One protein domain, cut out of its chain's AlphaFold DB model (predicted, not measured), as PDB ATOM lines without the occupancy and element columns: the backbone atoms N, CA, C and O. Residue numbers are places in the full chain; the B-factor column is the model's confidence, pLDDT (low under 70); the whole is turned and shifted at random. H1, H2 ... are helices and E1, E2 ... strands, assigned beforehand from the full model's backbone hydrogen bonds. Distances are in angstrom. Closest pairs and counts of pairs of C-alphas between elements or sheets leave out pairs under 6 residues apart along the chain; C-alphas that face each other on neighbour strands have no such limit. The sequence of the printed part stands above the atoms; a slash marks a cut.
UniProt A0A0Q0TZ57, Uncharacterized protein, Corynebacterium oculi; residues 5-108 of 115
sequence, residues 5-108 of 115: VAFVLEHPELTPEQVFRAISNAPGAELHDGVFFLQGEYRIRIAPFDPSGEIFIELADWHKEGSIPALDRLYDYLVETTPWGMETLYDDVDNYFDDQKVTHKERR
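This is residues 5 to 108 of the 115 residues of an uncharacterized protein of Corynebacterium oculi (UniProt A0A0Q0TZ57). A single strongly twisted sheet of six strands forms a wall, with two helices, H1 and H2, packed on one face and the other face bare of named helices. A short third helix, H3, follows the edge strand E6 and lies off the sheet. The printed part has 104 residues, with three named helices and six named strands in the order E1 H1 E2 E3 E4 E5 H2 E6 H3; the class is mixed, helices and strands. The antiparallel sheet runs E2 E3 E4 E5 E1 E6. The whole is compact and rounded, with a radius of gyration of the C-alphas of 12.9 A and spans of 36 by 29 by 25 A.

E1, residues 5 to 10, is an inner strand between E5, residues 54 to 59, and E6, residues 85 to 91; N 7 and O 57 are 2.9 A apart, N 8 and O 87 2.8 A. H1, residues 16 to 24, is on the sheet; its closest C-alphas to E4, residues 42 to 49, are those of Pro 16 and Pro 48, 6.9 A apart. E2, residues 29 to 32, E3, residues 35 to 38, E4 and E5 form a meander, each strand the antiparallel neighbour of the one before. Within hydrogen-bond range are N 30 and O 37 at 2.8 A, N 38 and O 42 at 2.8 A, and N 47 and O 56 at 3.0 A. E4 is staggered, pairing with E3 over residues 42 to 44 and with E5 over 44 to 49. H2, residues 67 to 81, is on the same face as H1, at a height over the sheet of 6.0 A. H1 and H2 touch, closest at the C-alphas of Ala 22 and Leu 78, 7.2 A, and are only just about perpendicular at 73 degrees. E5, H2 and E6 form a split strand-helix-strand unit, two strands running the same way with E1 between them, and its crossover is right-handed. H3, residues 94 to 99, is not on the sheet and is apart from H1 and H2. Every O i to N i+4 pair is within hydrogen-bond range in H1 and H2; in H3, 1 of 2 is.

E1 begins at C-alpha 5 (-20.357, 13.600, -11.385) and spans 16.6 A. H1 spans 12.1 A, E4 21.8 A, E5 16.2 A, H2 21.2 A and E6 18.9 A; E2, E3 and H3 are shorter. H2 begins at C-alpha 67 (-10.826, 10.203, -13.480), and H3 ends at C-alpha 99 (-17.246, 11.905, -26.092).

The C-alphas of Glu 13 and Asp 99 are the two farthest apart, 36.4 A. The printed part has no cut and no long link. Residues 86 to 87 of E6 pair with residues 106 to 107, antiparallel. The mean pLDDT of the printed part is 86.1; residues 50 to 51 and 92 to 102 are under 70.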
ATOM      1  N   VAL A   5     -20.584  14.953 -10.873       80.81
ATOM      2  CA  VAL A   5     -20.357  13.600 -11.385       80.81
ATOM      3  C   VAL A   5     -20.356  12.694 -10.172       80.81
ATOM      4  O   VAL A   5     -19.430  12.757  -9.358       80.81
ATOM      5  N   ALA A   6     -21.412  11.910 -10.004       87.38
ATOM      6  CA  ALA A   6     -21.640  11.191  -8.764       87.38
ATOM      7  C   ALA A   6     -22.300   9.827  -8.961       87.38
ATOM      8  O   ALA A   6     -22.849   9.516 -10.017       87.38
ATOM      9  N   PHE A   7     -22.271   9.029  -7.900       89.31
ATOM     10  CA  PHE A   7     -23.227   7.947  -7.696       89.31
ATOM     11  C   PHE A   7     -24.284   8.388  -6.710       89.31
ATOM     12  O   PHE A   7     -23.934   8.947  -5.673       89.31
ATOM     13  N   VAL A   8     -25.536   8.070  -7.002       89.81
ATOM     14  CA  VAL A   8     -26.632   8.087  -6.043       89.81
ATOM     15  C   VAL A   8     -26.799   6.662  -5.541       89.81
ATOM     16  O   VAL A   8     -27.017   5.742  -6.328       89.81
ATOM     17  N   LEU A   9     -26.618   6.470  -4.239       90.94
ATOM     18  CA  LEU A   9     -26.749   5.181  -3.575       90.94
ATOM     19  C   LEU A   9     -28.026   5.153  -2.744       90.94
ATOM     20  O   LEU A   9     -28.269   6.070  -1.958       90.94
ATOM     21  N   GLU A  10     -28.768   4.057  -2.829       88.81
ATOM     22  CA  GLU A  10     -29.964   3.825  -2.026       88.81
ATOM     23  C   GLU A  10     -29.980   2.413  -1.424       88.81
ATOM     24  O   GLU A  10     -29.678   1.410  -2.076       88.81
ATOM     25  N   HIS A  11     -30.334   2.322  -0.143       84.00
ATOM     26  CA  HIS A  11     -30.699   1.080   0.539       84.00
ATOM     27  C   HIS A  11     -31.426   1.440   1.852       84.00
ATOM     28  O   HIS A  11     -31.025   2.412   2.491       84.00
ATOM     29  N   PRO A  12     -32.441   0.678   2.313       80.00
ATOM     30  CA  PRO A  12     -33.217   1.025   3.516       80.00
ATOM     31  C   PRO A  12     -32.397   1.233   4.798       80.00
ATOM     32  O   PRO A  12     -32.822   1.945   5.702       80.00
ATOM     33  N   GLU A  13     -31.227   0.600   4.877       82.50
ATOM     34  CA  GLU A  13     -30.312   0.664   6.025       82.50
ATOM     35  C   GLU A  13     -28.975   1.343   5.686       82.50
ATOM     36  O   GLU A  13     -28.005   1.171   6.423       82.50
ATOM     37  N   LEU A  14     -28.892   2.057   4.555       87.81
ATOM     38  CA  LEU A  14     -27.646   2.664   4.096       87.81
ATOM     39  C   LEU A  14     -27.171   3.746   5.071       87.81
ATOM     40  O   LEU A  14     -27.911   4.679   5.379       87.81
ATOM     41  N   THR A  15     -25.913   3.666   5.507       88.94
ATOM     42  CA  THR A  15     -25.278   4.743   6.281       88.94
ATOM     43  C   THR A  15     -23.982   5.233   5.633       88.94
ATOM     44  O   THR A  15     -23.306   4.461   4.938       88.94
ATOM     45  N   PRO A  16     -23.567   6.493   5.882       88.19
ATOM     46  CA  PRO A  16     -22.289   7.004   5.388       88.19
ATOM     47  C   PRO A  16     -21.096   6.140   5.807       88.19
ATOM     48  O   PRO A  16     -20.160   5.964   5.032       88.19
ATOM     49  N   GLU A  17     -21.131   5.540   6.998       89.19
ATOM     50  CA  GLU A  17     -20.073   4.658   7.498       89.19
ATOM     51  C   GLU A  17     -19.982   3.344   6.716       89.19
ATOM     52  O   GLU A  17     -18.880   2.827   6.519       89.19
ATOM     53  N   GLN A  18     -21.108   2.787   6.264       92.00
ATOM     54  CA  GLN A  18     -21.105   1.596   5.411       92.00
ATOM     55  C   GLN A  18     -20.506   1.911   4.038       92.00
ATOM     56  O   GLN A  18     -19.648   1.167   3.563       92.00
ATOM     57  N   VAL A  19     -20.893   3.047   3.448       92.50
ATOM     58  CA  VAL A  19     -20.330   3.545   2.182       92.50
ATOM     59  C   VAL A  19     -18.829   3.780   2.316       92.50
ATOM     60  O   VAL A  19     -18.044   3.282   1.508       92.50
ATOM     61  N   PHE A  20     -18.410   4.438   3.396       91.81
ATOM     62  CA  PHE A  20     -17.005   4.665   3.719       91.81
ATOM     63  C   PHE A  20     -16.216   3.350   3.791       91.81
ATOM     64  O   PHE A  20     -15.145   3.226   3.193       91.81
ATOM     65  N   ARG A  21     -16.742   2.340   4.499       92.50
ATOM     66  CA  ARG A  21     -16.099   1.022   4.624       92.50
ATOM     67  C   ARG A  21     -16.017   0.284   3.291       92.50
ATOM     68  O   ARG A  21     -14.989  -0.328   3.026       92.50
ATOM     69  N   ALA A  22     -17.062   0.327   2.468       94.19
ATOM     70  CA  ALA A  22     -17.046  -0.321   1.157       94.19
ATOM     71  C   ALA A  22     -15.979   0.298   0.246       94.19
ATOM     72  O   ALA A  22     -15.160  -0.433  -0.306       94.19
ATOM     73  N   ILE A  23     -15.922   1.633   0.176       93.88
ATOM     74  CA  ILE A  23     -14.915   2.366  -0.604       93.88
ATOM     75  C   ILE A  23     -13.505   2.085  -0.087       93.88
ATOM     76  O   ILE A  23     -12.607   1.871  -0.888       93.88
ATOM     77  N   SER A  24     -13.304   2.014   1.232       93.38
ATOM     78  CA  SER A  24     -11.987   1.717   1.825       93.38
ATOM     79  C   SER A  24     -11.409   0.367   1.386       93.38
ATOM     80  O   SER A  24     -10.199   0.171   1.452       93.38
ATOM     81  N   ASN A  25     -12.266  -0.569   0.969       94.56
ATOM     82  CA  ASN A  25     -11.867  -1.885   0.477       94.56
ATOM     83  C   ASN A  25     -11.768  -1.948  -1.059       94.56
ATOM     84  O   ASN A  25     -11.341  -2.971  -1.594       94.56
ATOM     85  N   ALA A  26     -12.160  -0.887  -1.773       94.62
ATOM     86  CA  ALA A  26     -12.123  -0.857  -3.227       94.62
ATOM     87  C   ALA A  26     -10.670  -0.827  -3.744       94.62
ATOM     88  O   ALA A  26      -9.826  -0.108  -3.196       94.62
ATOM     89  N   PRO A  27     -10.344  -1.565  -4.821       93.81
ATOM     90  CA  PRO A  27      -9.010  -1.545  -5.406       93.81
ATOM     91  C   PRO A  27      -8.560  -0.134  -5.805       93.81
ATOM     92  O   PRO A  27      -9.215   0.550  -6.589       93.81
ATOM     93  N   GLY A  28      -7.402   0.282  -5.288       91.00
ATOM     94  CA  GLY A  28      -6.833   1.603  -5.561       91.00
ATOM     95  C   GLY A  28      -7.512   2.754  -4.816       91.00
ATOM     96  O   GLY A  28      -7.183   3.901  -5.098       91.00
ATOM     97  N   ALA A  29      -8.440   2.487  -3.893       94.62
ATOM     98  CA  ALA A  29      -8.918   3.504  -2.971       94.62
ATOM     99  C   ALA A  29      -7.904   3.715  -1.844       94.62
ATOM    100  O   ALA A  29      -7.451   2.773  -1.192       94.62
ATOM    101  N   GLU A  30      -7.570   4.973  -1.597       94.94
ATOM    102  CA  GLU A  30      -6.653   5.395  -0.549       94.94
ATOM    103  C   GLU A  30      -7.306   6.488   0.292       94.94
ATOM    104  O   GLU A  30      -8.015   7.348  -0.231       94.94
ATOM    105  N   LEU A  31      -7.065   6.464   1.602       91.94
ATOM    106  CA  LEU A  31      -7.555   7.478   2.530       91.94
ATOM    107  C   LEU A  31      -6.378   8.317   3.028       91.94
ATOM    108  O   LEU A  31      -5.538   7.820   3.776       91.94
ATOM    109  N   HIS A  32      -6.367   9.597   2.667       89.25
ATOM    110  CA  HIS A  32      -5.358  10.569   3.091       89.25
ATOM    111  C   HIS A  32      -6.047  11.701   3.848       89.25
ATOM    112  O   HIS A  32      -6.929  12.357   3.301       89.25
ATOM    113  N   ASP A  33      -5.692  11.908   5.119       87.06
ATOM    114  CA  ASP A  33      -6.230  12.990   5.966       87.06
ATOM    115  C   ASP A  33      -7.772  13.099   5.972       87.06
ATOM    116  O   ASP A  33      -8.346  14.188   5.991       87.06
ATOM    117  N   GLY A  34      -8.467  11.955   5.946       82.75
ATOM    118  CA  GLY A  34      -9.936  11.901   5.935       82.75
ATOM    119  C   GLY A  34     -10.577  12.131   4.561       82.75
ATOM    120  O   GLY A  34     -11.796  12.268   4.472       82.75
ATOM    121  N   VAL A  35      -9.779  12.163   3.495       87.06
ATOM    122  CA  VAL A  35     -10.217  12.337   2.109       87.06
ATOM    123  C   VAL A  35      -9.890  11.081   1.308       87.06
ATOM    124  O   VAL A  35      -8.763  10.588   1.350       87.06
ATOM    125  N   PHE A  36     -10.869  10.563   0.566       92.12
ATOM    126  CA  PHE A  36     -10.644   9.428  -0.322       92.12
ATOM    127  C   PHE A  36     -10.084   9.866  -1.665       92.12
ATOM    128  O   PHE A  36     -10.578  10.813  -2.284       92.12
ATOM    129  N   PHE A  37      -9.106   9.103  -2.131       94.94
ATOM    130  CA  PHE A  37      -8.504   9.209  -3.444       94.94
ATOM    131  C   PHE A  37      -8.642   7.875  -4.166       94.94
ATOM    132  O   PHE A  37      -8.313   6.826  -3.620       94.94
ATOM    133  N   LEU A  38      -9.108   7.917  -5.406       93.62
ATOM    134  CA  LEU A  38      -9.041   6.794  -6.324       93.62
ATOM    135  C   LEU A  38      -7.723   6.871  -7.084       93.62
ATOM    136  O   LEU A  38      -7.361   7.922  -7.617       93.62
ATOM    137  N   GLN A  39      -7.018   5.746  -7.133       92.62
ATOM    138  CA  GLN A  39      -5.731   5.582  -7.812       92.62
ATOM    139  C   GLN A  39      -4.665   6.575  -7.329       92.62
ATOM    140  O   GLN A  39      -3.805   6.978  -8.101       92.62
ATOM    141  N   GLY A  40      -4.759   7.007  -6.067       91.25
ATOM    142  CA  GLY A  40      -3.871   8.008  -5.472       91.25
ATOM    143  C   GLY A  40      -4.043   9.439  -6.005       91.25
ATOM    144  O   GLY A  40      -3.342  10.337  -5.546       91.25
ATOM    145  N   GLU A  41      -4.967   9.689  -6.940       92.88
ATOM    146  CA  GLU A  41      -5.022  10.957  -7.685       92.88
ATOM    147  C   GLU A  41      -6.383  11.661  -7.658       92.88
ATOM    148  O   GLU A  41      -6.437  12.896  -7.607       92.88
ATOM    149  N   TYR A  42      -7.483  10.904  -7.708       94.12
ATOM    150  CA  TYR A  42      -8.813  11.465  -7.951       94.12
ATOM    151  C   TYR A  42      -9.645  11.493  -6.680       94.12
ATOM    152  O   TYR A  42     -10.026  10.452  -6.144       94.12
ATOM    153  N   ARG A  43      -9.956  12.689  -6.192       94.19
ATOM    154  CA  ARG A  43     -10.681  12.855  -4.942       94.19
ATOM    155  C   ARG A  43     -12.163  12.544  -5.103       94.19
ATOM    156  O   ARG A  43     -12.829  13.126  -5.963       94.19
ATOM    157  N   ILE A  44     -12.691  11.750  -4.177       93.38
ATOM    158  CA  ILE A  44     -14.132  11.539  -4.021       93.38
ATOM    159  C   ILE A  44     -14.636  12.064  -2.674       93.38
ATOM    160  O   ILE A  44     -13.906  12.114  -1.680       93.38
ATOM    161  N   ARG A  45     -15.898  12.485  -2.648       90.62
ATOM    162  CA  ARG A  45     -16.604  12.971  -1.460       90.62
ATOM    163  C   ARG A  45     -17.833  12.112  -1.226       90.62
ATOM    164  O   ARG A  45     -18.536  11.789  -2.172       90.62
ATOM    165  N   ILE A  46     -18.084  11.770   0.032       90.38
ATOM    166  CA  ILE A  46     -19.272  11.022   0.444       90.38
ATOM    167  C   ILE A  46     -20.170  11.996   1.198       90.38
ATOM    168  O   ILE A  46     -19.720  12.601   2.175       90.38
ATOM    169  N   ALA A  47     -21.409  12.167   0.751       87.31
ATOM    170  CA  ALA A  47     -22.357  13.079   1.380       87.31
ATOM    171  C   ALA A  47     -23.763  12.466   1.418       87.31
ATOM    172  O   ALA A  47     -24.199  11.916   0.411       87.31
ATOM    173  N   PRO A  48     -24.492  12.548   2.543       85.31
ATOM    174  CA  PRO A  48     -25.903  12.181   2.564       85.31
ATOM    175  C   PRO A  48     -26.737  13.195   1.766       85.31
ATOM    176  O   PRO A  48     -26.476  14.400   1.821       85.31
ATOM    177  N   PHE A  49     -27.757  12.707   1.069       77.94
ATOM    178  CA  PHE A  49     -28.791  13.505   0.425       77.94
ATOM    179  C   PHE A  49     -30.025  13.543   1.337       77.94
ATOM    180  O   PHE A  49     -30.741  12.559   1.536       77.94
ATOM    181  N   ASP A  50     -30.232  14.694   1.967       68.56
ATOM    182  CA  ASP A  50     -31.377  14.959   2.841       68.56
ATOM    183  C   ASP A  50     -32.547  15.471   1.974       68.56
ATOM    184  O   ASP A  50     -32.315  16.382   1.168       68.56
ATOM    185  N   PRO A  51     -33.790  14.945   2.074       64.75
ATOM    186  CA  PRO A  51     -34.325  13.984   3.053       64.75
ATOM    187  C   PRO A  51     -34.610  12.569   2.529       64.75
ATOM    188  O   PRO A  51     -35.291  11.803   3.213       64.75
ATOM    189  N   SER A  52     -34.153  12.204   1.329       76.81
ATOM    190  CA  SER A  52     -34.434  10.879   0.748       76.81
ATOM    191  C   SER A  52     -33.714   9.737   1.471       76.81
ATOM    192  O   SER A  52     -34.172   8.598   1.413       76.81
ATOM    193  N   GLY A  53     -32.615  10.035   2.177       79.56
ATOM    194  CA  GLY A  53     -31.748   9.017   2.773       79.56
ATOM    195  C   GLY A  53     -30.776   8.393   1.767       79.56
ATOM    196  O   GLY A  53     -30.072   7.447   2.111       79.56
ATOM    197  N   GLU A  54     -30.715   8.922   0.543       88.56
ATOM    198  CA  GLU A  54     -29.703   8.547  -0.441       88.56
ATOM    199  C   GLU A  54     -28.319   9.038   0.001       88.56
ATOM    200  O   GLU A  54     -28.177   9.985   0.781       88.56
ATOM    201  N   ILE A  55     -27.264   8.407  -0.509       91.19
ATOM    202  CA  ILE A  55     -25.883   8.836  -0.276       91.19
ATOM    203  C   ILE A  55     -25.193   9.058  -1.605       91.19
ATOM    204  O   ILE A  55     -25.242   8.217  -2.496       91.19
ATOM    205  N   PHE A  56     -24.520  10.195  -1.721       91.06
ATOM    206  CA  PHE A  56     -23.806  10.591  -2.914       91.06
ATOM    207  C   PHE A  56     -22.324  10.267  -2.761       91.06
ATOM    208  O   PHE A  56     -21.711  10.613  -1.748       91.06
ATOM    209  N   ILE A  57     -21.744   9.641  -3.784       92.31
ATOM    210  CA  ILE A  57     -20.292   9.572  -3.976       92.31
ATOM    211  C   ILE A  57     -19.949  10.510  -5.126       92.31
ATOM    212  O   ILE A  57     -20.132  10.148  -6.279       92.31
ATOM    213  N   GLU A  58     -19.467  11.709  -4.822       91.44
ATOM    214  CA  GLU A  58     -19.136  12.733  -5.815       91.44
ATOM    215  C   GLU A  58     -17.648  12.696  -6.174       91.44
ATOM    216  O   GLU A  58     -16.783  12.763  -5.299       91.44
ATOM    217  N   LEU A  59     -17.339  12.659  -7.469       91.19
ATOM    218  CA  LEU A  59     -15.994  12.818  -8.005       91.19
ATOM    219  C   LEU A  59     -15.660  14.305  -8.162       91.19
ATOM    220  O   LEU A  59     -16.126  14.978  -9.080       91.19
ATOM    221  N   ALA A  60     -14.791  14.824  -7.296       90.31
ATOM    222  CA  ALA A  60     -14.430  16.242  -7.304       90.31
ATOM    223  C   ALA A  60     -13.475  16.620  -8.453       90.31
ATOM    224  O   ALA A  60     -13.422  17.779  -8.862       90.31
ATOM    225  N   ASP A  61     -12.700  15.655  -8.950       89.56
ATOM    226  CA  ASP A  61     -11.669  15.842  -9.978       89.56
ATOM    227  C   ASP A  61     -12.107  15.332 -11.363       89.56
ATOM    228  O   ASP A  61     -11.273  14.906 -12.160       89.56
ATOM    229  N   TRP A  62     -13.410  15.370 -11.665       85.38
ATOM    230  CA  TRP A  62     -14.002  14.789 -12.884       85.38
ATOM    231  C   TRP A  62     -13.425  15.318 -14.208       85.38
ATOM    232  O   TRP A  62     -13.511  14.657 -15.237       85.38
ATOM    233  N   HIS A  63     -12.820  16.505 -14.193       83.88
ATOM    234  CA  HIS A  63     -12.201  17.136 -15.358       83.88
ATOM    235  C   HIS A  63     -10.793  16.596 -15.667       83.88
ATOM    236  O   HIS A  63     -10.203  16.965 -16.683       83.88
ATOM    237  N   LYS A  64     -10.207  15.777 -14.781       88.12
ATOM    238  CA  LYS A  64      -8.887  15.177 -15.000       88.12
ATOM    239  C   LYS A  64      -9.003  13.951 -15.899       88.12
ATOM    240  O   LYS A  64      -9.898  13.122 -15.726       88.12
ATOM    241  N   GLU A  65      -8.047  13.804 -16.810       87.69
ATOM    242  CA  GLU A  65      -7.911  12.602 -17.631       87.69
ATOM    243  C   GLU A  65      -7.790  11.355 -16.738       87.69
ATOM    244  O   GLU A  65      -7.099  11.371 -15.719       87.69
ATOM    245  N   GLY A  66      -8.506  10.285 -17.092       87.38
ATOM    246  CA  GLY A  66      -8.511   9.022 -16.342       87.38
ATOM    247  C   GLY A  66      -9.421   8.986 -15.106       87.38
ATOM    248  O   GLY A  66      -9.721   7.892 -14.620       87.38
ATOM    249  N   SER A  67      -9.949  10.131 -14.657       90.31
ATOM    250  CA  SER A  67     -10.826  10.203 -13.480       90.31
ATOM    251  C   SER A  67     -12.151   9.461 -13.683       90.31
ATOM    252  O   SER A  67     -12.597   8.737 -12.793       90.31
ATOM    253  N   ILE A  68     -12.741   9.554 -14.880       86.75
ATOM    254  CA  ILE A  68     -14.005   8.882 -15.193       86.75
ATOM    255  C   ILE A  68     -13.845   7.356 -15.250       86.75
ATOM    256  O   ILE A  68     -14.587   6.678 -14.546       86.75
ATOM    257  N   PRO A  69     -12.850   6.779 -15.957       88.19
ATOM    258  CA  PRO A  69     -12.562   5.348 -15.845       88.19
ATOM    259  C   PRO A  69     -12.252   4.873 -14.417       88.19
ATOM    260  O   PRO A  69     -12.531   3.723 -14.079       88.19
ATOM    261  N   ALA A  70     -11.636   5.712 -13.576       91.38
ATOM    262  CA  ALA A  70     -11.379   5.368 -12.178       91.38
ATOM    263  C   ALA A  70     -12.677   5.298 -11.362       91.38
ATOM    264  O   ALA A  70     -12.859   4.350 -10.598       91.38
ATOM    265  N   LEU A  71     -13.582   6.254 -11.570       90.62
ATOM    266  CA  LEU A  71     -14.923   6.224 -10.999       90.62
ATOM    267  C   LEU A  71     -15.706   5.010 -11.517       90.62
ATOM    268  O   LEU A  71     -16.277   4.281 -10.722       90.62
ATOM    269  N   ASP A  72     -15.658   4.717 -12.815       89.19
ATOM    270  CA  ASP A  72     -16.379   3.587 -13.413       89.19
ATOM    271  C   ASP A  72     -15.977   2.233 -12.806       89.19
ATOM    272  O   ASP A  72     -16.822   1.413 -12.460       89.19
ATOM    273  N   ARG A  73     -14.678   2.034 -12.547       92.12
ATOM    274  CA  ARG A  73     -14.189   0.853 -11.818       92.12
ATOM    275  C   ARG A  73     -14.702   0.783 -10.380       92.12
ATOM    276  O   ARG A  73     -14.934  -0.314  -9.875       92.12
ATOM    277  N   LEU A  74     -14.860   1.928  -9.710       93.88
ATOM    278  CA  LEU A  74     -15.476   1.972  -8.383       93.88
ATOM    279  C   LEU A  74     -16.954   1.566  -8.458       93.88
ATOM    280  O   LEU A  74     -17.402   0.824  -7.587       93.88
ATOM    281  N   TYR A  75     -17.688   2.006  -9.487       92.56
ATOM    282  CA  TYR A  75     -19.072   1.577  -9.718       92.56
ATOM    283  C   TYR A  75     -19.151   0.053  -9.820       92.56
ATOM    284  O   TYR A  75     -19.873  -0.570  -9.044       92.56
ATOM    285  N   ASP A  76     -18.364  -0.546 -10.717       92.31
ATOM    286  CA  ASP A  76     -18.386  -1.991 -10.956       92.31
ATOM    287  C   ASP A  76     -18.040  -2.775  -9.675       92.31
ATOM    288  O   ASP A  76     -18.746  -3.712  -9.302       92.31
ATOM    289  N   TYR A  77     -17.029  -2.328  -8.920       95.00
ATOM    290  CA  TYR A  77     -16.676  -2.928  -7.630       95.00
ATOM    291  C   TYR A  77     -17.818  -2.850  -6.603       95.00
ATOM    292  O   TYR A  77     -18.122  -3.836  -5.929       95.00
ATOM    293  N   LEU A  78     -18.456  -1.687  -6.446       93.81
ATOM    294  CA  LEU A  78     -19.564  -1.520  -5.501       93.81
ATOM    295  C   LEU A  78     -20.784  -2.345  -5.925       93.81
ATOM    296  O   LEU A  78     -21.471  -2.901  -5.065       93.81
ATOM    297  N   VAL A  79     -21.017  -2.492  -7.231       91.56
ATOM    298  CA  VAL A  79     -22.055  -3.374  -7.769       91.56
ATOM    299  C   VAL A  79     -21.810  -4.830  -7.377       91.56
ATOM    300  O   VAL A  79     -22.734  -5.511  -6.933       91.56
ATOM    301  N   GLU A  80     -20.569  -5.299  -7.489       92.44
ATOM    302  CA  GLU A  80     -20.187  -6.676  -7.161       92.44
ATOM    303  C   GLU A  80     -20.177  -6.970  -5.653       92.44
ATOM    304  O   GLU A  80     -20.377  -8.116  -5.248       92.44
ATOM    305  N   THR A  81     -19.945  -5.961  -4.811       92.81
ATOM    306  CA  THR A  81     -19.658  -6.161  -3.377       92.81
ATOM    307  C   THR A  81     -20.747  -5.689  -2.421       92.81
ATOM    308  O   THR A  81     -20.659  -5.957  -1.220       92.81
ATOM    309  N   THR A  82     -21.783  -5.008  -2.911       92.44
ATOM    310  CA  THR A  82     -22.845  -4.434  -2.067       92.44
ATOM    311  C   THR A  82     -24.235  -4.734  -2.631       92.44
ATOM    312  O   THR A  82     -24.355  -4.954  -3.834       92.44
ATOM    313  N   PRO A  83     -25.309  -4.740  -1.818       90.44
ATOM    314  CA  PRO A  83     -26.687  -4.942  -2.289       90.44
ATOM    315  C   PRO A  83     -27.404  -3.639  -2.704       90.44
ATOM    316  O   PRO A  83     -28.615  -3.645  -2.937       90.44
ATOM    317  N   TRP A  84     -26.693  -2.512  -2.759       91.94
ATOM    318  CA  TRP A  84     -27.297  -1.187  -2.906       91.94
ATOM    319  C   TRP A  84     -27.890  -0.956  -4.295       91.94
ATOM    320  O   TRP A  84     -27.375  -1.452  -5.301       91.94
ATOM    321  N   GLY A  85     -28.966  -0.171  -4.336       91.25
ATOM    322  CA  GLY A  85     -29.370   0.507  -5.558       91.25
ATOM    323  C   GLY A  85     -28.367   1.614  -5.849       91.25
ATOM    324  O   GLY A  85     -27.854   2.254  -4.927       91.25
ATOM    325  N   MET A  86     -28.002   1.760  -7.117       92.50
ATOM    326  CA  MET A  86     -26.946   2.657  -7.561       92.50
ATOM    327  C   MET A  86     -27.279   3.256  -8.921       92.50
ATOM    328  O   MET A  86     -27.428   2.524  -9.898       92.50
ATOM    329  N   GLU A  87     -27.281   4.576  -9.010       90.56
ATOM    330  CA  GLU A  87     -27.440   5.323 -10.258       90.56
ATOM    331  C   GLU A  87     -26.248   6.260 -10.466       90.56
ATOM    332  O   GLU A  87     -25.749   6.866  -9.518       90.56
ATOM    333  N   THR A  88     -25.761   6.386 -11.698       88.44
ATOM    334  CA  THR A  88     -24.786   7.424 -12.056       88.44
ATOM    335  C   THR A  88     -25.497   8.730 -12.396       88.44
ATOM    336  O   THR A  88     -26.356   8.758 -13.281       88.44
ATOM    337  N   LEU A  89     -25.066   9.818 -11.769       85.56
ATOM    338  CA  LEU A  89     -25.556  11.168 -12.009       85.56
ATOM    339  C   LEU A  89     -24.457  12.013 -12.662       85.56
ATOM    340  O   LEU A  89     -23.361  12.142 -12.112       85.56
ATOM    341  N   TYR A  90     -24.768  12.591 -13.821       81.94
ATOM    342  CA  TYR A  90     -23.869  13.419 -14.627       81.94
ATOM    343  C   TYR A  90     -24.548  14.764 -14.933       81.94
ATOM    344  O   TYR A  90     -25.013  15.002 -16.035       81.94
ATOM    345  N   ASP A  91     -24.662  15.648 -13.941       74.62
ATOM    346  CA  ASP A  91     -25.399  16.910 -14.116       74.62
ATOM    347  C   ASP A  91     -24.565  17.962 -14.872       74.62
ATOM    348  O   ASP A  91     -23.404  18.213 -14.534       74.62
ATOM    349  N   ASP A  92     -25.169  18.586 -15.888       65.19
ATOM    350  CA  ASP A  92     -24.581  19.610 -16.766       65.19
ATOM    351  C   ASP A  92     -23.289  19.193 -17.520       65.19
ATOM    352  O   ASP A  92     -22.529  20.052 -17.985       65.19
ATOM    353  N   VAL A  93     -23.029  17.887 -17.685       65.38
ATOM    354  CA  VAL A  93     -21.835  17.357 -18.388       65.38
ATOM    355  C   VAL A  93     -22.104  16.279 -19.434       65.38
ATOM    356  O   VAL A  93     -21.146  15.786 -20.021       65.38
ATOM    357  N   ASP A  94     -23.358  15.968 -19.760       64.75
ATOM    358  CA  ASP A  94     -23.727  14.896 -20.704       64.75
ATOM    359  C   ASP A  94     -22.899  14.899 -22.004       64.75
ATOM    360  O   ASP A  94     -22.333  13.881 -22.403       64.75
ATOM    361  N   ASN A  95     -22.699  16.077 -22.607       62.03
ATOM    362  CA  ASN A  95     -21.913  16.222 -23.839       62.03
ATOM    363  C   ASN A  95     -20.417  15.865 -23.676       62.03
ATOM    364  O   ASN A  95     -19.778  15.456 -24.638       62.03
ATOM    365  N   TYR A  96     -19.839  16.037 -22.482       64.44
ATOM    366  CA  TYR A  96     -18.448  15.664 -22.185       64.44
ATOM    367  C   TYR A  96     -18.298  14.146 -21.994       64.44
ATOM    368  O   TYR A  96     -17.251  13.583 -22.314       64.44
ATOM    369  N   PHE A  97     -19.337  13.475 -21.492       64.69
ATOM    370  CA  PHE A  97     -19.323  12.037 -21.214       64.69
ATOM    371  C   PHE A  97     -19.663  11.189 -22.444       64.69
ATOM    372  O   PHE A  97     -19.065  10.120 -22.615       64.69
ATOM    373  N   ASP A  98     -20.503  11.695 -23.352       63.44
ATOM    374  CA  ASP A  98     -20.743  11.084 -24.667       63.44
ATOM    375  C   ASP A  98     -19.433  10.923 -25.462       63.44
ATOM    376  O   ASP A  98     -19.149   9.845 -25.997       63.44
ATOM    377  N   ASP A  99     -18.568  11.943 -25.448       63.97
ATOM    378  CA  ASP A  99     -17.246  11.905 -26.092       63.97
ATOM    379  C   ASP A  99     -16.288  10.890 -25.431       63.97
ATOM    380  O   ASP A  99     -15.404  10.333 -26.090       63.97
ATOM    381  N   GLN A 100     -16.481  10.601 -24.141       62.78
ATOM    382  CA  GLN A 100     -15.708   9.613 -23.376       62.78
ATOM    383  C   GLN A 100     -16.333   8.205 -23.404       62.78
ATOM    384  O   GLN A 100     -15.754   7.273 -22.844       62.78
ATOM    385  N   LYS A 101     -17.475   8.019 -24.090       66.12
ATOM    386  CA  LYS A 101     -18.265   6.770 -24.145       66.12
ATOM    387  C   LYS A 101     -18.716   6.256 -22.778       66.12
ATOM    388  O   LYS A 101     -18.838   5.045 -22.579       66.12
ATOM    389  N   VAL A 102     -18.942   7.158 -21.836       65.62
ATOM    390  CA  VAL A 102     -19.384   6.798 -20.490       65.62
ATOM    391  C   VAL A 102     -20.890   6.984 -20.447       65.62
ATOM    392  O   VAL A 102     -21.396   8.096 -20.534       65.62
ATOM    393  N   THR A 103     -21.607   5.867 -20.384       71.50
ATOM    394  CA  THR A 103     -23.071   5.846 -20.371       71.50
ATOM    395  C   THR A 103     -23.597   5.939 -18.950       71.50
ATOM    396  O   THR A 103     -22.991   5.373 -18.042       71.50
ATOM    397  N   HIS A 104     -24.776   6.538 -18.773       80.75
ATOM    398  CA  HIS A 104     -25.514   6.396 -17.521       80.75
ATOM    399  C   HIS A 104     -25.721   4.911 -17.183       80.75
ATOM    400  O   HIS A 104     -26.119   4.116 -18.043       80.75
ATOM    401  N   LYS A 105     -25.445   4.541 -15.933       85.00
ATOM    402  CA  LYS A 105     -25.655   3.207 -15.372       85.00
ATOM    403  C   LYS A 105     -26.665   3.296 -14.232       85.00
ATOM    404  O   LYS A 105     -26.562   4.157 -13.362       85.00
ATOM    405  N   GLU A 106     -27.601   2.358 -14.214       88.19
ATOM    406  CA  GLU A 106     -28.578   2.191 -13.140       88.19
ATOM    407  C   GLU A 106     -28.582   0.725 -12.705       88.19
ATOM    408  O   GLU A 106     -28.628  -0.199 -13.523       88.19
ATOM    409  N   ARG A 107     -28.565   0.515 -11.394       84.75
ATOM    410  CA  ARG A 107     -28.804  -0.756 -10.731       84.75
ATOM    411  C   ARG A 107     -29.880  -0.526  -9.684       84.75
ATOM    412  O   ARG A 107     -29.714   0.296  -8.793       84.75
ATOM    413  N   ARG A 108     -30.940  -1.323  -9.731       82.94
ATOM    414  CA  ARG A 108     -31.972  -1.305  -8.688       82.94
ATOM    415  C   ARG A 108     -31.483  -1.983  -7.417       82.94
ATOM    416  O   ARG A 108     -30.702  -2.934  -7.499       82.94
TER     417      ARG A 108